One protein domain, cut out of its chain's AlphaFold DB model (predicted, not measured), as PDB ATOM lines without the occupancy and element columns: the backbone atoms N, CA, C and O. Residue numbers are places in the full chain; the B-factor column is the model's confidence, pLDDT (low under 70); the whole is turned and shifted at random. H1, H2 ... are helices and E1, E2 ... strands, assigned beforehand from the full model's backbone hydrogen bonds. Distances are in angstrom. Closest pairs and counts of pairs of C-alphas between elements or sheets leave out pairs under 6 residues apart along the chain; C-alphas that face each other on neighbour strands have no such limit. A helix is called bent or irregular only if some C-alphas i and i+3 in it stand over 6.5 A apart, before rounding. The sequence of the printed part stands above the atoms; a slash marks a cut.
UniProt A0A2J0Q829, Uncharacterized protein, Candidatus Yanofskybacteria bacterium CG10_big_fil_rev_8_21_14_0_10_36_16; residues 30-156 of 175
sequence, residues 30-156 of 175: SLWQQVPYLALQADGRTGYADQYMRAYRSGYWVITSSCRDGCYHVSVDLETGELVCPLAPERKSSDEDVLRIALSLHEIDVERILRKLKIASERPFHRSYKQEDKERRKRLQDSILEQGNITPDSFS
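AT A GLANCE: This is residues 30 to 156 of the 175 residues of an uncharacterized protein of Candidatus Yanofskybacteria bacterium CG10_big_fil_rev_8_21_14_0_10_36_16 (UniProt A0A2J0Q829). Helices make one end of this elongated domain, with H1 in the middle between H2 and H4 and the long H5 farther out; a small twisted sheet, E1 to E4, and H3 make the other end. H2 joins the two parts, touching H1 and grazing the sheet. The printed part has 127 residues, with five named helices and four named strands in the order H1 H2 E1 E2 E3 E4 H3 H4 H5. The sheet's order is E1 - E2 - E3 - E4, antiparallel throughout, and the class is mixed, helices and strands. The whole is compact, with a radius of gyration of the C-alphas of 15.1 A and spans of 48 by 27 by 25 A.

HOW THE PARTS SIT: Begin at the hub, H1, residues 35 to 42. It touches H2, residues 50 to 58, at a steep tilt of 53 degrees, opposite ways; their closest C-alphas, of Pro 36 and Tyr 56, are 4.2 A apart. H2 is on the sheet but only grazes it, and its C-alpha closest to E1, residues 60 to 62, is that of Arg 54, 5.5 A from that of Tyr 60. Next comes a meander, each strand the antiparallel neighbour of the one before: E1, E2 at residues 75 to 77, E3 at 83 to 85 and E4 at 88 to 92. Look for N 61 and O 76 at 3.0 A, N 75 and O 84 at 2.8 A, and N 88 and O 85 at 3.0 A, each within hydrogen-bond range. H3, residues 95 to 107, is on the sheet and only grazes it; it is irregular, with C-alphas 103 and 106 8.5 A apart. H4, residues 110 to 122, touches H1 at a shallow tilt of 25 degrees, the same way, closest at the C-alphas of Ala 42 and Ser 121, 3.9 A. H5, residues 131 to 148, only just touches H1, with 3 pairs of C-alphas within 8 A and with its residues 141 to 145 alone; the closest are those of Leu 40 and Gln 141, 6.8 A. H4 and H5 are apart. Every O i to N i+4 pair is within hydrogen-bond range in H1, H2, H4 and H5, but 3 of 9 in H3, where 6 of 10 O i to N i+3 pairs are.

IN THESE COORDINATES: Find C-alpha 35 at (14.802, 18.556, -51.707), where H1 begins; it is 10.2 A long, and H2 10.8 A. The strands E1, E2, E3 and E4 measure 6.3, 6.4, 7.1 and 8.3 A. H3 begins at C-alpha 95, (31.558, 36.699, -53.154), and measures 17.0 A, H4 18.2 A. H5, 25.4 A, ends at C-alpha 148, (3.612, 22.812, -57.616).

THE WHOLE: The two C-alphas farthest apart, of Asp 95 and Gln 131, are 48.0 A apart. The printed part has no cut. The link from E1 to E2, 12 residues, is long. The mean pLDDT of the printed part is 90.6, and residues 47 to 48 are under 70.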
ATOM      1  N   SER A  30      20.860  17.967 -59.578       96.44
ATOM      2  CA  SER A  30      19.871  16.878 -59.646       96.44
ATOM      3  C   SER A  30      19.436  16.391 -58.261       96.44
ATOM      4  O   SER A  30      18.291  15.993 -58.080       96.44
ATOM      5  N   LEU A  31      20.326  16.458 -57.268       97.88
ATOM      6  CA  LEU A  31      20.001  16.151 -55.878       97.88
ATOM      7  C   LEU A  31      19.199  17.289 -55.238       97.88
ATOM      8  O   LEU A  31      18.246  17.031 -54.504       97.88
ATOM      9  N   TRP A  32      19.543  18.548 -55.535       97.56
ATOM     10  CA  TRP A  32      18.798  19.712 -55.042       97.56
ATOM     11  C   TRP A  32      17.332  19.668 -55.474       97.56
ATOM     12  O   TRP A  32      16.453  19.968 -54.670       97.56
ATOM     13  N   GLN A  33      17.057  19.206 -56.693       96.50
ATOM     14  CA  GLN A  33      15.697  19.074 -57.217       96.50
ATOM     15  C   GLN A  33      14.831  18.047 -56.461       96.50
ATOM     16  O   GLN A  33      13.609  18.111 -56.560       96.50
ATOM     17  N   GLN A  34      15.424  17.163 -55.648       96.94
ATOM     18  CA  GLN A  34      14.698  16.218 -54.781       96.94
ATOM     19  C   GLN A  34      14.315  16.829 -53.422       96.94
ATOM     20  O   GLN A  34      13.418  16.339 -52.725       96.94
ATOM     21  N   VAL A  35      14.996  17.908 -53.013       97.00
ATOM     22  CA  VAL A  35      14.802  18.556 -51.707       97.00
ATOM     23  C   VAL A  35      13.364  19.048 -51.501       97.00
ATOM     24  O   VAL A  35      12.827  18.762 -50.432       97.00
ATOM     25  N   PRO A  36      12.700  19.724 -52.463       96.38
ATOM     26  CA  PRO A  36      11.316  20.182 -52.308       96.38
ATOM     27  C   PRO A  36      10.346  19.063 -51.924       96.38
ATOM     28  O   PRO A  36       9.587  19.205 -50.964       96.38
ATOM     29  N   TYR A  37      10.414  17.926 -52.620       95.62
ATOM     30  CA  TYR A  37       9.550  16.784 -52.346       95.62
ATOM     31  C   TYR A  37       9.775  16.241 -50.932       95.62
ATOM     32  O   TYR A  37       8.834  16.143 -50.141       95.62
ATOM     33  N   LEU A  38      11.025  15.937 -50.569       95.56
ATOM     34  CA  LEU A  38      11.324  15.375 -49.250       95.56
ATOM     35  C   LEU A  38      11.067  16.372 -48.112       95.56
ATOM     36  O   LEU A  38      10.634  15.963 -47.035       95.56
ATOM     37  N   ALA A  39      11.293  17.666 -48.341       95.56
ATOM     38  CA  ALA A  39      10.960  18.720 -47.391       95.56
ATOM     39  C   ALA A  39       9.454  18.766 -47.115       95.56
ATOM     40  O   ALA A  39       9.055  18.808 -45.954       95.56
ATOM     41  N   LEU A  40       8.621  18.676 -48.157       93.81
ATOM     42  CA  LEU A  40       7.170  18.616 -48.000       93.81
ATOM     43  C   LEU A  40       6.734  17.370 -47.220       93.81
ATOM     44  O   LEU A  40       5.888  17.471 -46.333       93.81
ATOM     45  N   GLN A  41       7.335  16.210 -47.501       92.75
ATOM     46  CA  GLN A  41       7.036  14.965 -46.783       92.75
ATOM     47  C   GLN A  41       7.468  15.009 -45.309       92.75
ATOM     48  O   GLN A  41       6.808  14.408 -44.457       92.75
ATOM     49  N   ALA A  42       8.561  15.709 -45.001       92.50
ATOM     50  CA  ALA A  42       9.073  15.905 -43.647       92.50
ATOM     51  C   ALA A  42       8.293  16.962 -42.840       92.50
ATOM     52  O   ALA A  42       8.305  16.918 -41.603       92.50
ATOM     53  N   ASP A  43       7.617  17.899 -43.508       90.31
ATOM     54  CA  ASP A  43       6.969  19.034 -42.857       90.31
ATOM     55  C   ASP A  43       5.874  18.611 -41.867       90.31
ATOM     56  O   ASP A  43       5.034  17.743 -42.115       90.31
ATOM     57  N   GLY A  44       5.919  19.213 -40.678       82.50
ATOM     58  CA  GLY A  44       4.990  18.935 -39.594       82.50
ATOM     59  C   GLY A  44       5.230  17.631 -38.823       82.50
ATOM     60  O   GLY A  44       4.486  17.375 -37.867       82.50
ATOM     61  N   ARG A  45       6.245  16.823 -39.171       83.75
ATOM     62  CA  ARG A  45       6.609  15.594 -38.431       83.75
ATOM     63  C   ARG A  45       7.526  15.868 -37.241       83.75
ATOM     64  O   ARG A  45       7.363  15.255 -36.189       83.75
ATOM     65  N   THR A  46       8.444  16.823 -37.367       76.00
ATOM     66  CA  THR A  46       9.400  17.203 -36.306       76.00
ATOM     67  C   THR A  46       9.178  18.612 -35.755       76.00
ATOM     68  O   THR A  46      10.070  19.171 -35.127       76.00
ATOM     69  N   GLY A  47       7.995  19.183 -35.986       69.31
ATOM     70  CA  GLY A  47       7.703  20.600 -35.762       69.31
ATOM     71  C   GLY A  47       7.610  21.365 -37.080       69.31
ATOM     72  O   GLY A  47       7.740  20.776 -38.152       69.31
ATOM     73  N   TYR A  48       7.331  22.661 -36.991       64.38
ATOM     74  CA  TYR A  48       7.325  23.553 -38.146       64.38
ATOM     75  C   TYR A  48       8.743  24.080 -38.377       64.38
ATOM     76  O   TYR A  48       9.374  24.583 -37.445       64.38
ATOM     77  N   ALA A  49       9.250  23.928 -39.598       79.94
ATOM     78  CA  ALA A  49      10.557  24.427 -39.994       79.94
ATOM     79  C   ALA A  49      10.393  25.295 -41.242       79.94
ATOM     80  O   ALA A  49      10.128  24.772 -42.324       79.94
ATOM     81  N   ASP A  50      10.607  26.608 -41.105       87.25
ATOM     82  CA  ASP A  50      10.518  27.572 -42.217       87.25
ATOM     83  C   ASP A  50      11.349  27.151 -43.433       87.25
ATOM     84  O   ASP A  50      10.976  27.416 -44.576       87.25
ATOM     85  N   GLN A  51      12.459  26.451 -43.191       92.12
ATOM     86  CA  GLN A  51      13.308  25.867 -44.222       92.12
ATOM     87  C   GLN A  51      12.531  24.976 -45.196       92.12
ATOM     88  O   GLN A  51      12.748  25.047 -46.404       92.12
ATOM     89  N   TYR A  52      11.641  24.121 -44.682       93.94
ATOM     90  CA  TYR A  52      10.923  23.154 -45.508       93.94
ATOM     91  C   TYR A  52       9.916  23.866 -46.396       93.94
ATOM     92  O   TYR A  52       9.915  23.649 -47.605       93.94
ATOM     93  N   MET A  53       9.150  24.793 -45.817       91.25
ATOM     94  CA  MET A  53       8.228  25.628 -46.576       91.25
ATOM     95  C   MET A  53       8.946  26.422 -47.672       91.25
ATOM     96  O   MET A  53       8.483  26.437 -48.810       91.25
ATOM     97  N   ARG A  54      10.099  27.037 -47.375       91.56
ATOM     98  CA  ARG A  54      10.917  27.734 -48.387       91.56
ATOM     99  C   ARG A  54      11.344  26.802 -49.522       91.56
ATOM    100  O   ARG A  54      11.314  27.216 -50.680       91.56
ATOM    101  N   ALA A  55      11.674  25.550 -49.215       94.56
ATOM    102  CA  ALA A  55      12.069  24.581 -50.226       94.56
ATOM    103  C   ALA A  55      10.919  24.244 -51.185       94.56
ATOM    104  O   ALA A  55      11.081  24.402 -52.393       94.56
ATOM    105  N   TYR A  56       9.754  23.832 -50.673       92.56
ATOM    106  CA  TYR A  56       8.655  23.377 -51.536       92.56
ATOM    107  C   TYR A  56       7.760  24.496 -52.080       92.56
ATOM    108  O   TYR A  56       7.142  24.305 -53.122       92.56
ATOM    109  N   ARG A  57       7.683  25.668 -51.429       89.25
ATOM    110  CA  ARG A  57       6.918  26.818 -51.954       89.25
ATOM    111  C   ARG A  57       7.767  27.773 -52.774       89.25
ATOM    112  O   ARG A  57       7.322  28.253 -53.809       89.25
ATOM    113  N   SER A  58       8.962  28.094 -52.288       90.00
ATOM    114  CA  SER A  58       9.803  29.130 -52.895       90.00
ATOM    115  C   SER A  58      10.924  28.553 -53.755       90.00
ATOM    116  O   SER A  58      11.526  29.303 -54.512       90.00
ATOM    117  N   GLY A  59      11.205  27.248 -53.680       93.56
ATOM    118  CA  GLY A  59      12.294  26.623 -54.427       93.56
ATOM    119  C   GLY A  59      13.677  27.047 -53.940       93.56
ATOM    120  O   GLY A  59      14.598  27.116 -54.754       93.56
ATOM    121  N   TYR A  60      13.813  27.364 -52.647       95.06
ATOM    122  CA  TYR A  60      15.061  27.838 -52.051       95.06
ATOM    123  C   TYR A  60      15.423  27.096 -50.771       95.06
ATOM    124  O   TYR A  60      14.564  26.804 -49.938       95.06
ATOM    125  N   TRP A  61      16.722  26.885 -50.574       96.44
ATOM    126  CA  TRP A  61      17.284  26.378 -49.327       96.44
ATOM    127  C   TRP A  61      18.254  27.405 -48.743       96.44
ATOM    128  O   TRP A  61      19.340  27.607 -49.281       96.44
ATOM    129  N   VAL A  62      17.860  28.091 -47.665       95.31
ATOM    130  CA  VAL A  62      18.724  29.098 -47.027       95.31
ATOM    131  C   VAL A  62      19.906  28.431 -46.322       95.31
ATOM    132  O   VAL A  62      19.759  27.361 -45.729       95.31
ATOM    133  N   ILE A  63      21.067  29.080 -46.374       95.81
ATOM    134  CA  ILE A  63      22.266  28.666 -45.647       95.81
ATOM    135  C   ILE A  63      22.288  29.426 -44.325       95.81
ATOM    136  O   ILE A  63      22.388  30.652 -44.300       95.81
ATOM    137  N   THR A  64      22.150  28.712 -43.215       92.75
ATOM    138  CA  THR A  64      21.940  29.293 -41.884       92.75
ATOM    139  C   THR A  64      23.167  30.054 -41.403       92.75
ATOM    140  O   THR A  64      23.019  31.148 -40.861       92.75
ATOM    141  N   SER A  65      24.371  29.549 -41.675       92.12
ATOM    142  CA  SER A  65      25.627  30.268 -41.403       92.12
ATOM    143  C   SER A  65      25.768  31.596 -42.158       92.12
ATOM    144  O   SER A  65      26.588  32.425 -41.773       92.12
ATOM    145  N   SER A  66      24.951  31.847 -43.187       92.88
ATOM    146  CA  SER A  66      24.902  33.144 -43.873       92.88
ATOM    147  C   SER A  66      23.966  34.162 -43.211       92.88
ATOM    148  O   SER A  66      23.800  35.261 -43.738       92.88
ATOM    149  N   CYS A  67      23.316  33.814 -42.095       92.19
ATOM    150  CA  CYS A  67      22.415  34.716 -41.388       92.19
ATOM    151  C   CYS A  67      23.199  35.805 -40.643       92.19
ATOM    152  O   CYS A  67      24.032  35.510 -39.786       92.19
ATOM    153  N   ARG A  68      22.900  37.069 -40.945       89.00
ATOM    154  CA  ARG A  68      23.420  38.250 -40.247       89.00
ATOM    155  C   ARG A  68      22.266  39.213 -40.014       89.00
ATOM    156  O   ARG A  68      21.450  39.421 -40.905       89.00
ATOM    157  N   ASP A  69      22.182  39.762 -38.806       89.75
ATOM    158  CA  ASP A  69      21.134  40.717 -38.417       89.75
ATOM    159  C   ASP A  69      19.711  40.192 -38.707       89.75
ATOM    160  O   ASP A  69      18.818  40.919 -39.137       89.75
ATOM    161  N   GLY A  70      19.512  38.881 -38.516       86.88
ATOM    162  CA  GLY A  70      18.242  38.191 -38.774       86.88
ATOM    163  C   GLY A  70      17.927  37.931 -40.253       86.88
ATOM    164  O   GLY A  70      16.853  37.415 -40.555       86.88
ATOM    165  N   CYS A  71      18.839  38.253 -41.175       88.25
ATOM    166  CA  CYS A  71      18.655  38.100 -42.615       88.25
ATOM    167  C   CYS A  71      19.624  37.066 -43.201       88.25
ATOM    168  O   CYS A  71      20.832  37.136 -42.988       88.25
ATOM    169  N   TYR A  72      19.107  36.125 -43.993       92.44
ATOM    170  CA  TYR A  72      19.937  35.187 -44.756       92.44
ATOM    171  C   TYR A  72      20.529  35.883 -45.984       92.44
ATOM    172  O   TYR A  72      19.802  36.528 -46.738       92.44
ATOM    173  N   HIS A  73      21.830  35.721 -46.215       94.69
ATOM    174  CA  HIS A  73      22.513  36.319 -47.369       94.69
ATOM    175  C   HIS A  73      22.807  35.319 -48.497       94.69
ATOM    176  O   HIS A  73      23.006  35.715 -49.649       94.69
ATOM    177  N   VAL A  74      22.780  34.019 -48.192       96.81
ATOM    178  CA  VAL A  74      23.005  32.940 -49.153       96.81
ATOM    179  C   VAL A  74      21.875  31.926 -49.077       96.81
ATOM    180  O   VAL A  74      21.440  31.493 -48.009       96.81
ATOM    181  N   SER A  75      21.379  31.544 -50.241       97.00
ATOM    182  CA  SER A  75      20.456  30.435 -50.440       97.00
ATOM    183  C   SER A  75      20.849  29.671 -51.684       97.00
ATOM    184  O   SER A  75      21.445  30.234 -52.595       97.00
ATOM    185  N   VAL A  76      20.492  28.399 -51.733       97.62
ATOM    186  CA  VAL A  76      20.599  27.608 -52.950       97.62
ATOM    187  C   VAL A  76      19.276  27.691 -53.690       97.62
ATOM    188  O   VAL A  76      18.224  27.434 -53.099       97.62
ATOM    189  N   ASP A  77      19.322  28.040 -54.971       96.88
ATOM    190  CA  ASP A  77      18.194  27.832 -55.871       96.88
ATOM    191  C   ASP A  77      18.070  26.335 -56.187       96.88
ATOM    192  O   ASP A  77      18.968  25.741 -56.781       96.88
ATOM    193  N   LEU A  78      16.962  25.715 -55.781       96.19
ATOM    194  CA  LEU A  78      16.769  24.267 -55.886       96.19
ATOM    195  C   LEU A  78      16.571  23.774 -57.324       96.19
ATOM    196  O   LEU A  78      16.696  22.579 -57.578       96.19
ATOM    197  N   GLU A  79      16.285  24.668 -58.272       94.69
ATOM    198  CA  GLU A  79      16.154  24.321 -59.687       94.69
ATOM    199  C   GLU A  79      17.517  24.290 -60.394       94.69
ATOM    200  O   GLU A  79      17.758  23.431 -61.250       94.69
ATOM    201  N   THR A  80      18.421  25.205 -60.030       95.25
ATOM    202  CA  THR A  80      19.705  25.403 -60.728       95.25
ATOM    203  C   THR A  80      20.931  24.953 -59.933       95.25
ATOM    204  O   THR A  80      21.977  24.699 -60.530       95.25
ATOM    205  N   GLY A  81      20.818  24.839 -58.610       96.88
ATOM    206  CA  GLY A  81      21.939  24.638 -57.690       96.88
ATOM    207  C   GLY A  81      22.837  25.872 -57.526       96.88
ATOM    208  O   GLY A  81      23.945  25.748 -57.020       96.88
ATOM    209  N   GLU A  82      22.427  27.057 -57.993       97.81
ATOM    210  CA  GLU A  82      23.224  28.285 -57.853       97.81
ATOM    211  C   GLU A  82      23.037  28.933 -56.472       97.81
ATOM    212  O   GLU A  82      21.957  28.878 -55.880       97.81
ATOM    213  N   LEU A  83      24.093  29.591 -55.981       97.81
ATOM    214  CA  LEU A  83      24.062  30.351 -54.733       97.81
ATOM    215  C   LEU A  83      23.568  31.778 -54.989       97.81
ATOM    216  O   LEU A  83      24.256  32.590 -55.621       97.81
ATOM    217  N   VAL A  84      22.380  32.085 -54.476       97.12
ATOM    218  CA  VAL A  84      21.637  33.328 -54.706       97.12
ATOM    219  C   VAL A  84      21.314  34.057 -53.407       97.12
ATOM    220  O   VAL A  84      21.219  33.458 -52.332       97.12
ATOM    221  N   CYS A  85      21.100  35.367 -53.509       92.88
ATOM    222  CA  CYS A  85      20.631  36.159 -52.380       92.88
ATOM    223  C   CYS A  85      19.117  35.956 -52.208       92.88
ATOM    224  O   CYS A  85      18.367  36.303 -53.118       92.88
ATOM    225  N   PRO A  86      18.607  35.472 -51.062       86.06
ATOM    226  CA  PRO A  86      17.165  35.265 -50.899       86.06
ATOM    227  C   PRO A  86      16.344  36.566 -50.909       86.06
ATOM    228  O   PRO A  86      15.139  36.511 -51.133       86.06
ATOM    229  N   LEU A  87      16.975  37.729 -50.695       86.62
ATOM    230  CA  LEU A  87      16.334  39.048 -50.828       86.62
ATOM    231  C   LEU A  87      16.271  39.546 -52.283       86.62
ATOM    232  O   LEU A  87      15.463  40.415 -52.595       86.62
ATOM    233  N   ALA A  88      17.121  39.011 -53.162       89.00
ATOM    234  CA  ALA A  88      17.183  39.335 -54.587       89.00
ATOM    235  C   ALA A  88      17.487  38.046 -55.375       89.00
ATOM    236  O   ALA A  88      18.619  37.852 -55.826       89.00
ATOM    237  N   PRO A  89      16.514  37.124 -55.478       82.31
ATOM    238  CA  PRO A  89      16.765  35.744 -55.890       82.31
ATOM    239  C   PRO A  89      17.219  35.583 -57.345       82.31
ATOM    240  O   PRO A  89      17.768  34.554 -57.725       82.31
ATOM    241  N   GLU A  90      17.008  36.607 -58.170       86.19
ATOM    242  CA  GLU A  90      17.528  36.715 -59.531       86.19
ATOM    243  C   GLU A  90      19.031  37.034 -59.594       86.19
ATOM    244  O   GLU A  90      19.625  37.029 -60.674       86.19
ATOM    245  N   ARG A  91      19.652  37.332 -58.449       91.25
ATOM    246  CA  ARG A  91      21.067  37.676 -58.335       91.25
ATOM    247  C   ARG A  91      21.818  36.588 -57.587       91.25
ATOM    248  O   ARG A  91      21.396  36.111 -56.533       91.25
ATOM    249  N   LYS A  92      23.003  36.263 -58.100       96.00
ATOM    250  CA  LYS A  92      23.993  35.481 -57.357       96.00
ATOM    251  C   LYS A  92      24.321  36.200 -56.045       96.00
ATOM    252  O   LYS A  92      24.409  37.429 -56.029       96.00
ATOM    253  N   SER A  93      24.516  35.443 -54.966       96.56
ATOM    254  CA  SER A  93      25.052  36.001 -53.716       96.56
ATOM    255  C   SER A  93      26.396  36.672 -53.968       96.56
ATOM    256  O   SER A  93      27.104  36.292 -54.904       96.56
ATOM    257  N   SER A  94      26.760  37.645 -53.136       96.25
ATOM    258  CA  SER A  94      28.076  38.274 -53.229       96.25
ATOM    259  C   SER A  94      29.188  37.270 -52.911       96.25
ATOM    260  O   SER A  94      28.974  36.280 -52.208       96.25
ATOM    261  N   ASP A  95      30.384  37.530 -53.420       96.75
ATOM    262  CA  ASP A  95      31.558  36.699 -53.154       96.75
ATOM    263  C   ASP A  95      31.943  36.703 -51.670       96.75
ATOM    264  O   ASP A  95      32.323  35.666 -51.133       96.75
ATOM    265  N   GLU A  96      31.748  37.829 -50.978       94.88
ATOM    266  CA  GLU A  96      31.933  37.917 -49.527       94.88
ATOM    267  C   GLU A  96      30.975  36.975 -48.784       94.88
ATOM    268  O   GLU A  96      31.395  36.228 -47.898       94.88
ATOM    269  N   ASP A  97      29.693  36.969 -49.160       95.31
ATOM    270  CA  ASP A  97      28.692  36.113 -48.521       95.31
ATOM    271  C   ASP A  97      28.959  34.624 -48.801       95.31
ATOM    272  O   ASP A  97      28.783  33.788 -47.913       95.31
ATOM    273  N   VAL A  98      29.433  34.283 -50.006       96.62
ATOM    274  CA  VAL A  98      29.821  32.905 -50.351       96.62
ATOM    275  C   VAL A  98      31.091  32.478 -49.616       96.62
ATOM    276  O   VAL A  98      31.171  31.354 -49.126       96.62
ATOM    277  N   LEU A  99      32.081  33.355 -49.464       95.31
ATOM    278  CA  LEU A  99      33.300  33.007 -48.737       95.31
ATOM    279  C   LEU A  99      33.010  32.672 -47.266       95.31
ATOM    280  O   LEU A  99      33.621  31.764 -46.703       95.31
ATOM    281  N   ARG A 100      32.026  33.335 -46.647       91.62
ATOM    282  CA  ARG A 100      31.605  33.051 -45.263       91.62
ATOM    283  C   ARG A 100      31.098  31.623 -45.069       91.62
ATOM    284  O   ARG A 100      31.292  31.054 -43.995       91.62
ATOM    285  N   ILE A 101      30.496  31.014 -46.095       94.56
ATOM    286  CA  ILE A 101      30.000  29.635 -45.991       94.56
ATOM    287  C   ILE A 101      31.117  28.586 -46.111       94.56
ATOM    288  O   ILE A 101      30.860  27.407 -45.872       94.56
ATOM    289  N   ALA A 102      32.366  28.981 -46.397       94.00
ATOM    290  CA  ALA A 102      33.511  28.067 -46.477       94.00
ATOM    291  C   ALA A 102      33.751  27.274 -45.179       94.00
ATOM    292  O   ALA A 102      34.212  26.136 -45.216       94.00
ATOM    293  N   LEU A 103      33.386  27.837 -44.023       92.25
ATOM    294  CA  LEU A 103      33.483  27.150 -42.728       92.25
ATOM    295  C   LEU A 103      32.277  26.241 -42.433       92.25
ATOM    296  O   LEU A 103      32.247  25.547 -41.420       92.25
ATOM    297  N   SER A 104      31.260  26.248 -43.294       94.62
ATOM    298  CA  SER A 104      29.996  25.528 -43.119       94.62
ATOM    299  C   SER A 104      29.550  24.825 -44.406       94.62
ATOM    300  O   SER A 104      28.359  24.665 -44.652       94.62
ATOM    301  N   LEU A 105      30.502  24.315 -45.203       95.25
ATOM    302  CA  LEU A 105      30.229  23.619 -46.477       95.25
ATOM    303  C   LEU A 105      29.262  22.439 -46.354       95.25
ATOM    304  O   LEU A 105      28.579  22.073 -47.303       95.25
ATOM    305  N   HIS A 106      29.150  21.860 -45.165       94.88
ATOM    306  CA  HIS A 106      28.188  20.803 -44.899       94.88
ATOM    307  C   HIS A 106      26.714  21.245 -45.008       94.88
ATOM    308  O   HIS A 106      25.830  20.390 -44.999       94.88
ATOM    309  N   GLU A 107      26.435  22.550 -45.055       95.50
ATOM    310  CA  GLU A 107      25.106  23.109 -45.326       95.50
ATOM    311  C   GLU A 107      24.753  23.128 -46.820       95.50
ATOM    312  O   GLU A 107      23.585  23.310 -47.155       95.50
ATOM    313  N   ILE A 108      25.731  22.909 -47.709       96.69
ATOM    314  CA  ILE A 108      25.527  22.734 -49.157       96.69
ATOM    315  C   ILE A 108      25.822  21.296 -49.630       96.69
ATOM    316  O   ILE A 108      25.825  21.028 -50.829       96.69
ATOM    317  N   ASP A 109      26.064  20.373 -48.694       97.62
ATOM    318  CA  ASP A 109      26.137  18.928 -48.938       97.62
ATOM    319  C   ASP A 109      24.710  18.375 -49.048       97.62
ATOM    320  O   ASP A 109      24.016  18.141 -48.048       97.62
ATOM    321  N   VAL A 110      24.257  18.196 -50.288       97.62
ATOM    322  CA  VAL A 110      22.875  17.812 -50.578       97.62
ATOM    323  C   VAL A 110      22.596  16.399 -50.137       97.62
ATOM    324  O   VAL A 110      21.528  16.135 -49.596       97.62
ATOM    325  N   GLU A 111      23.547  15.484 -50.288       97.69
ATOM    326  CA  GLU A 111      23.348  14.114 -49.837       97.69
ATOM    327  C   GLU A 111      23.078  14.065 -48.334       97.69
ATOM    328  O   GLU A 111      22.184  13.349 -47.870       97.69
ATOM    329  N   ARG A 112      23.812  14.859 -47.546       97.12
ATOM    330  CA  ARG A 112      23.564  14.975 -46.107       97.12
ATOM    331  C   ARG A 112      22.186  15.559 -45.818       97.12
ATOM    332  O   ARG A 112      21.526  15.086 -44.887       97.12
ATOM    333  N   ILE A 113      21.750  16.560 -46.579       97.00
ATOM    334  CA  ILE A 113      20.413  17.153 -46.451       97.00
ATOM    335  C   ILE A 113      19.334  16.117 -46.781       97.00
ATOM    336  O   ILE A 113      18.451  15.890 -45.955       97.00
ATOM    337  N   LEU A 114      19.435  15.426 -47.918       97.06
ATOM    338  CA  LEU A 114      18.489  14.394 -48.343       97.06
ATOM    339  C   LEU A 114      18.408  13.254 -47.327       97.06
ATOM    340  O   LEU A 114      17.308  12.843 -46.964       97.06
ATOM    341  N   ARG A 115      19.544  12.793 -46.779       97.31
ATOM    342  CA  ARG A 115      19.557  11.794 -45.693       97.31
ATOM    343  C   ARG A 115      18.747  12.266 -44.482       97.31
ATOM    344  O   ARG A 115      17.932  11.508 -43.961       97.31
ATOM    345  N   LYS A 116      18.936  13.517 -44.044       95.12
ATOM    346  CA  LYS A 116      18.174  14.093 -42.921       95.12
ATOM    347  C   LYS A 116      16.682  14.205 -43.241       95.12
ATOM    348  O   LYS A 116      15.863  13.847 -42.397       95.12
ATOM    349  N   LEU A 117      16.335  14.685 -44.435       95.69
ATOM    350  CA  LEU A 117      14.946  14.846 -44.863       95.69
ATOM    351  C   LEU A 117      14.236  13.500 -44.991       95.69
ATOM    352  O   LEU A 117      13.113  13.371 -44.519       95.69
ATOM    353  N   LYS A 118      14.907  12.477 -45.529       95.69
ATOM    354  CA  LYS A 118      14.373  11.116 -45.609       95.69
ATOM    355  C   LYS A 118      14.038  10.573 -44.219       95.69
ATOM    356  O   LYS A 118      12.893  10.206 -43.972       95.69
ATOM    357  N   ILE A 119      14.984  10.651 -43.278       94.94
ATOM    358  CA  ILE A 119      14.752  10.253 -41.878       94.94
ATOM    359  C   ILE A 119      13.574  11.032 -41.275       94.94
ATOM    360  O   ILE A 119      12.743  10.455 -40.579       94.94
ATOM    361  N   ALA A 120      13.486  12.342 -41.518       92.62
ATOM    362  CA  ALA A 120      12.392  13.163 -41.006       92.62
ATOM    363  C   ALA A 120      11.034  12.794 -41.633       92.62
ATOM    364  O   ALA A 120      10.034  12.738 -40.918       92.62
ATOM    365  N   SER A 121      11.003  12.479 -42.931       91.94
ATOM    366  CA  SER A 121       9.803  12.081 -43.678       91.94
ATOM    367  C   SER A 121       9.223  10.736 -43.233       91.94
ATOM    368  O   SER A 121       8.025  10.503 -43.358       91.94
ATOM    369  N   GLU A 122      10.047   9.867 -42.653       92.38
ATOM    370  CA  GLU A 122       9.625   8.553 -42.156       92.38
ATOM    371  C   GLU A 122       9.097   8.616 -40.711       92.38
ATOM    372  O   GLU A 122       8.416   7.697 -40.251       92.38
ATOM    373  N   ARG A 123       9.349   9.709 -39.975       89.75
ATOM    374  CA  ARG A 123       8.883   9.854 -38.586       89.75
ATOM    375  C   ARG A 123       7.365   9.983 -38.517       89.75
ATOM    376  O   ARG A 123       6.788  10.696 -39.331       89.75
ATOM    377  N   PRO A 124       6.687   9.380 -37.529       85.62
ATOM    378  CA  PRO A 124       5.261   9.620 -37.351       85.62
ATOM    379  C   PRO A 124       4.998  11.110 -37.107       85.62
ATOM    380  O   PRO A 124       5.821  11.810 -36.514       85.62
ATOM    381  N   PHE A 125       3.828  11.591 -37.534       81.00
ATOM    382  CA  PHE A 125       3.378  12.928 -37.153       81.00
ATOM    383  C   PHE A 125       3.385  13.078 -35.633       81.00
ATOM    384  O   PHE A 125       3.067  12.134 -34.902       81.00
ATOM    385  N   HIS A 126       3.722  14.282 -35.172       76.44
ATOM    386  CA  HIS A 126       3.797  14.577 -33.751       76.44
ATOM    387  C   HIS A 126       2.500  14.168 -33.029       76.44
ATOM    388  O   HIS A 126       1.394  14.394 -33.522       76.44
ATOM    389  N   ARG A 127       2.631  13.570 -31.839       73.25
ATOM    390  CA  ARG A 127       1.518  12.970 -31.072       73.25
ATOM    391  C   ARG A 127       0.362  13.926 -30.753       73.25
ATOM    392  O   ARG A 127      -0.726  13.469 -30.434       73.25
ATOM    393  N   SER A 128       0.607  15.233 -30.812       77.12
ATOM    394  CA  SER A 128      -0.401  16.269 -30.572       77.12
ATOM    395  C   SER A 128      -1.388  16.448 -31.727       77.12
ATOM    396  O   SER A 128      -2.407  17.100 -31.531       77.12
ATOM    397  N   TYR A 129      -1.103  15.912 -32.919       76.06
ATOM    398  CA  TYR A 129      -2.020  16.004 -34.052       76.06
ATOM    399  C   TYR A 129      -3.176  15.023 -33.895       76.06
ATOM    400  O   TYR A 129      -2.960  13.807 -33.806       76.06
ATOM    401  N   LYS A 130      -4.404  15.551 -33.930       86.19
ATOM    402  CA  LYS A 130      -5.605  14.725 -34.066       86.19
ATOM    403  C   LYS A 130      -5.590  14.034 -35.428       86.19
ATOM    404  O   LYS A 130      -4.909  14.471 -36.357       86.19
ATOM    405  N   GLN A 131      -6.339  12.944 -35.559       84.62
ATOM    406  CA  GLN A 131      -6.417  12.205 -36.822       84.62
ATOM    407  C   GLN A 131      -6.906  13.096 -37.976       84.62
ATOM    408  O   GLN A 131      -6.317  13.082 -39.052       84.62
ATOM    409  N   GLU A 132      -7.897  13.945 -37.706       85.31
ATOM    410  CA  GLU A 132      -8.424  14.936 -38.650       85.31
ATOM    411  C   GLU A 132      -7.337  15.899 -39.157       85.31
ATOM    412  O   GLU A 132      -7.254  16.167 -40.356       85.31
ATOM    413  N   ASP A 133      -6.441  16.362 -38.279       83.94
ATOM    414  CA  ASP A 133      -5.341  17.247 -38.671       83.94
ATOM    415  C   ASP A 133      -4.326  16.534 -39.571       83.94
ATOM    416  O   ASP A 133      -3.782  17.137 -40.499       83.94
ATOM    417  N   LYS A 134      -4.066  15.244 -39.313       82.75
ATOM    418  CA  LYS A 134      -3.176  14.426 -40.151       82.75
ATOM    419  C   LYS A 134      -3.758  14.256 -41.550       82.75
ATOM    420  O   LYS A 134      -3.035  14.407 -42.531       82.75
ATOM    421  N   GLU A 135      -5.057  13.988 -41.651       87.12
ATOM    422  CA  GLU A 135      -5.747  13.875 -42.936       87.12
ATOM    423  C   GLU A 135      -5.788  15.206 -43.683       87.12
ATOM    424  O   GLU A 135      -5.469  15.247 -44.871       87.12
ATOM    425  N   ARG A 136      -6.116  16.305 -42.992       86.44
ATOM    426  CA  ARG A 136      -6.094  17.656 -43.570       86.44
ATOM    427  C   ARG A 136      -4.713  17.991 -44.127       86.44
ATOM    428  O   ARG A 136      -4.611  18.520 -45.230       86.44
ATOM    429  N   ARG A 137      -3.651  17.655 -43.393       85.31
ATOM    430  CA  ARG A 137      -2.268  17.854 -43.841       85.31
ATOM    431  C   ARG A 137      -1.901  16.997 -45.032       85.31
ATOM    432  O   ARG A 137      -1.275  17.517 -45.944       85.31
ATOM    433  N   LYS A 138      -2.312  15.730 -45.046       87.25
ATOM    434  CA  LYS A 138      -2.084  14.857 -46.197       87.25
ATOM    435  C   LYS A 138      -2.733  15.438 -47.459       87.25
ATOM    436  O   LYS A 138      -2.050  15.616 -48.453       87.25
ATOM    437  N   ARG A 139      -4.001  15.861 -47.375       89.31
ATOM    438  CA  ARG A 139      -4.699  16.525 -48.495       89.31
ATOM    439  C   ARG A 139      -3.995  17.810 -48.938       89.31
ATOM    440  O   ARG A 139      -3.910  18.081 -50.129       89.31
ATOM    441  N   LEU A 140      -3.485  18.597 -47.988       88.44
ATOM    442  CA  LEU A 140      -2.713  19.800 -48.298       88.44
ATOM    443  C   LEU A 140      -1.391  19.461 -49.004       88.44
ATOM    444  O   LEU A 140      -1.044  20.134 -49.966       88.44
ATOM    445  N   GLN A 141      -0.669  18.431 -48.555       89.50
ATOM    446  CA  GLN A 141       0.552  17.956 -49.213       89.50
ATOM    447  C   GLN A 141       0.255  17.504 -50.644       89.50
ATOM    448  O   GLN A 141       0.929  17.964 -51.559       89.50
ATOM    449  N   ASP A 142      -0.779  16.685 -50.843       89.06
ATOM    450  CA  ASP A 142      -1.195  16.211 -52.168       89.06
ATOM    451  C   ASP A 142      -1.537  17.398 -53.091       89.06
ATOM    452  O   ASP A 142      -1.016  17.500 -54.200       89.06
ATOM    453  N   SER A 143      -2.293  18.380 -52.586       89.31
ATOM    454  CA  SER A 143      -2.607  19.611 -53.324       89.31
ATOM    455  C   SER A 143      -1.364  20.434 -53.684       89.31
ATOM    456  O   SER A 143      -1.341  21.046 -54.749       89.31
ATOM    457  N   ILE A 144      -0.349  20.494 -52.815       87.81
ATOM    458  CA  ILE A 144       0.904  21.215 -53.093       87.81
ATOM    459  C   ILE A 144       1.725  20.474 -54.151       87.81
ATOM    460  O   ILE A 144       2.298  21.121 -55.025       87.81
ATOM    461  N   LEU A 145       1.777  19.138 -54.096       87.88
ATOM    462  CA  LEU A 145       2.460  18.328 -55.106       87.88
ATOM    463  C   LEU A 145       1.843  18.551 -56.492       87.88
ATOM    464  O   LEU A 145       2.576  18.810 -57.446       87.88
ATOM    465  N   GLU A 146       0.510  18.522 -56.579       85.88
ATOM    466  CA  GLU A 146      -0.233  18.734 -57.824       85.88
ATOM    467  C   GLU A 146      -0.066  20.158 -58.367       85.88
ATOM    468  O   GLU A 146       0.309  20.342 -59.523       85.88
ATOM    469  N   GLN A 147      -0.299  21.180 -57.537       84.81
ATOM    470  CA  GLN A 147      -0.206  22.581 -57.968       84.81
ATOM    471  C   GLN A 147       1.229  23.006 -58.278       84.81
ATOM    472  O   GLN A 147       1.449  23.826 -59.164       84.81
ATOM    473  N   GLY A 148       2.197  22.474 -57.526       77.94
ATOM    474  CA  GLY A 148       3.612  22.812 -57.616       77.94
ATOM    475  C   GLY A 148       4.389  22.026 -58.671       77.94
ATOM    476  O   GLY A 148       5.574  22.301 -58.848       77.94
ATOM    477  N   ASN A 149       3.762  21.041 -59.330       82.81
ATOM    478  CA  ASN A 149       4.429  20.067 -60.203       82.81
ATOM    479  C   ASN A 149       5.695  19.466 -59.550       82.81
ATOM    480  O   ASN A 149       6.752  19.346 -60.172       82.81
ATOM    481  N   ILE A 150       5.602  19.154 -58.254       87.06
ATOM    482  CA  ILE A 150       6.726  18.642 -57.465       87.06
ATOM    483  C   ILE A 150       6.719  17.120 -57.560       87.06
ATOM    484  O   ILE A 150       5.746  16.469 -57.188       87.06
ATOM    485  N   THR A 151       7.834  16.547 -57.999       88.88
ATOM    486  CA  THR A 151       8.019  15.093 -58.083       88.88
ATOM    487  C   THR A 151       9.223  14.669 -57.237       88.88
ATOM    488  O   THR A 151      10.042  15.522 -56.891       88.88
ATOM    489  N   PRO A 152       9.369  13.375 -56.892       88.06
ATOM    490  CA  PRO A 152      10.520  12.902 -56.121       88.06
ATOM    491  C   PRO A 152      11.876  13.246 -56.745       88.06
ATOM    492  O   PRO A 152      12.805  13.568 -56.012       88.06
ATOM    493  N   ASP A 153      11.963  13.216 -58.078       84.94
ATOM    494  CA  ASP A 153      13.227  13.338 -58.816       84.94
ATOM    495  C   ASP A 153      13.367  14.656 -59.587       84.94
ATOM    496  O   ASP A 153      14.407  14.916 -60.192       84.94
ATOM    497  N   SER A 154      12.327  15.492 -59.611       81.06
ATOM    498  CA  SER A 154      12.353  16.737 -60.370       81.06
ATOM    499  C   SER A 154      11.501  17.834 -59.740       81.06
ATOM    500  O   SER A 154      10.416  17.597 -59.197       81.06
ATOM    501  N   PHE A 155      12.009  19.055 -59.860       85.38
ATOM    502  CA  PHE A 155      11.363  20.276 -59.417       85.38
ATOM    503  C   PHE A 155      11.582  21.364 -60.464       85.38
ATOM    504  O   PHE A 155      12.711  21.581 -60.914       85.38
ATOM    505  N   SER A 156      10.505  22.061 -60.811       79.00
ATOM    506  CA  SER A 156      10.557  23.316 -61.552       79.00
ATOM    507  C   SER A 156       9.614  24.302 -60.889       79.00
ATOM    508  O   SER A 156       8.486  23.960 -60.527       79.00
TER     509      SER A 156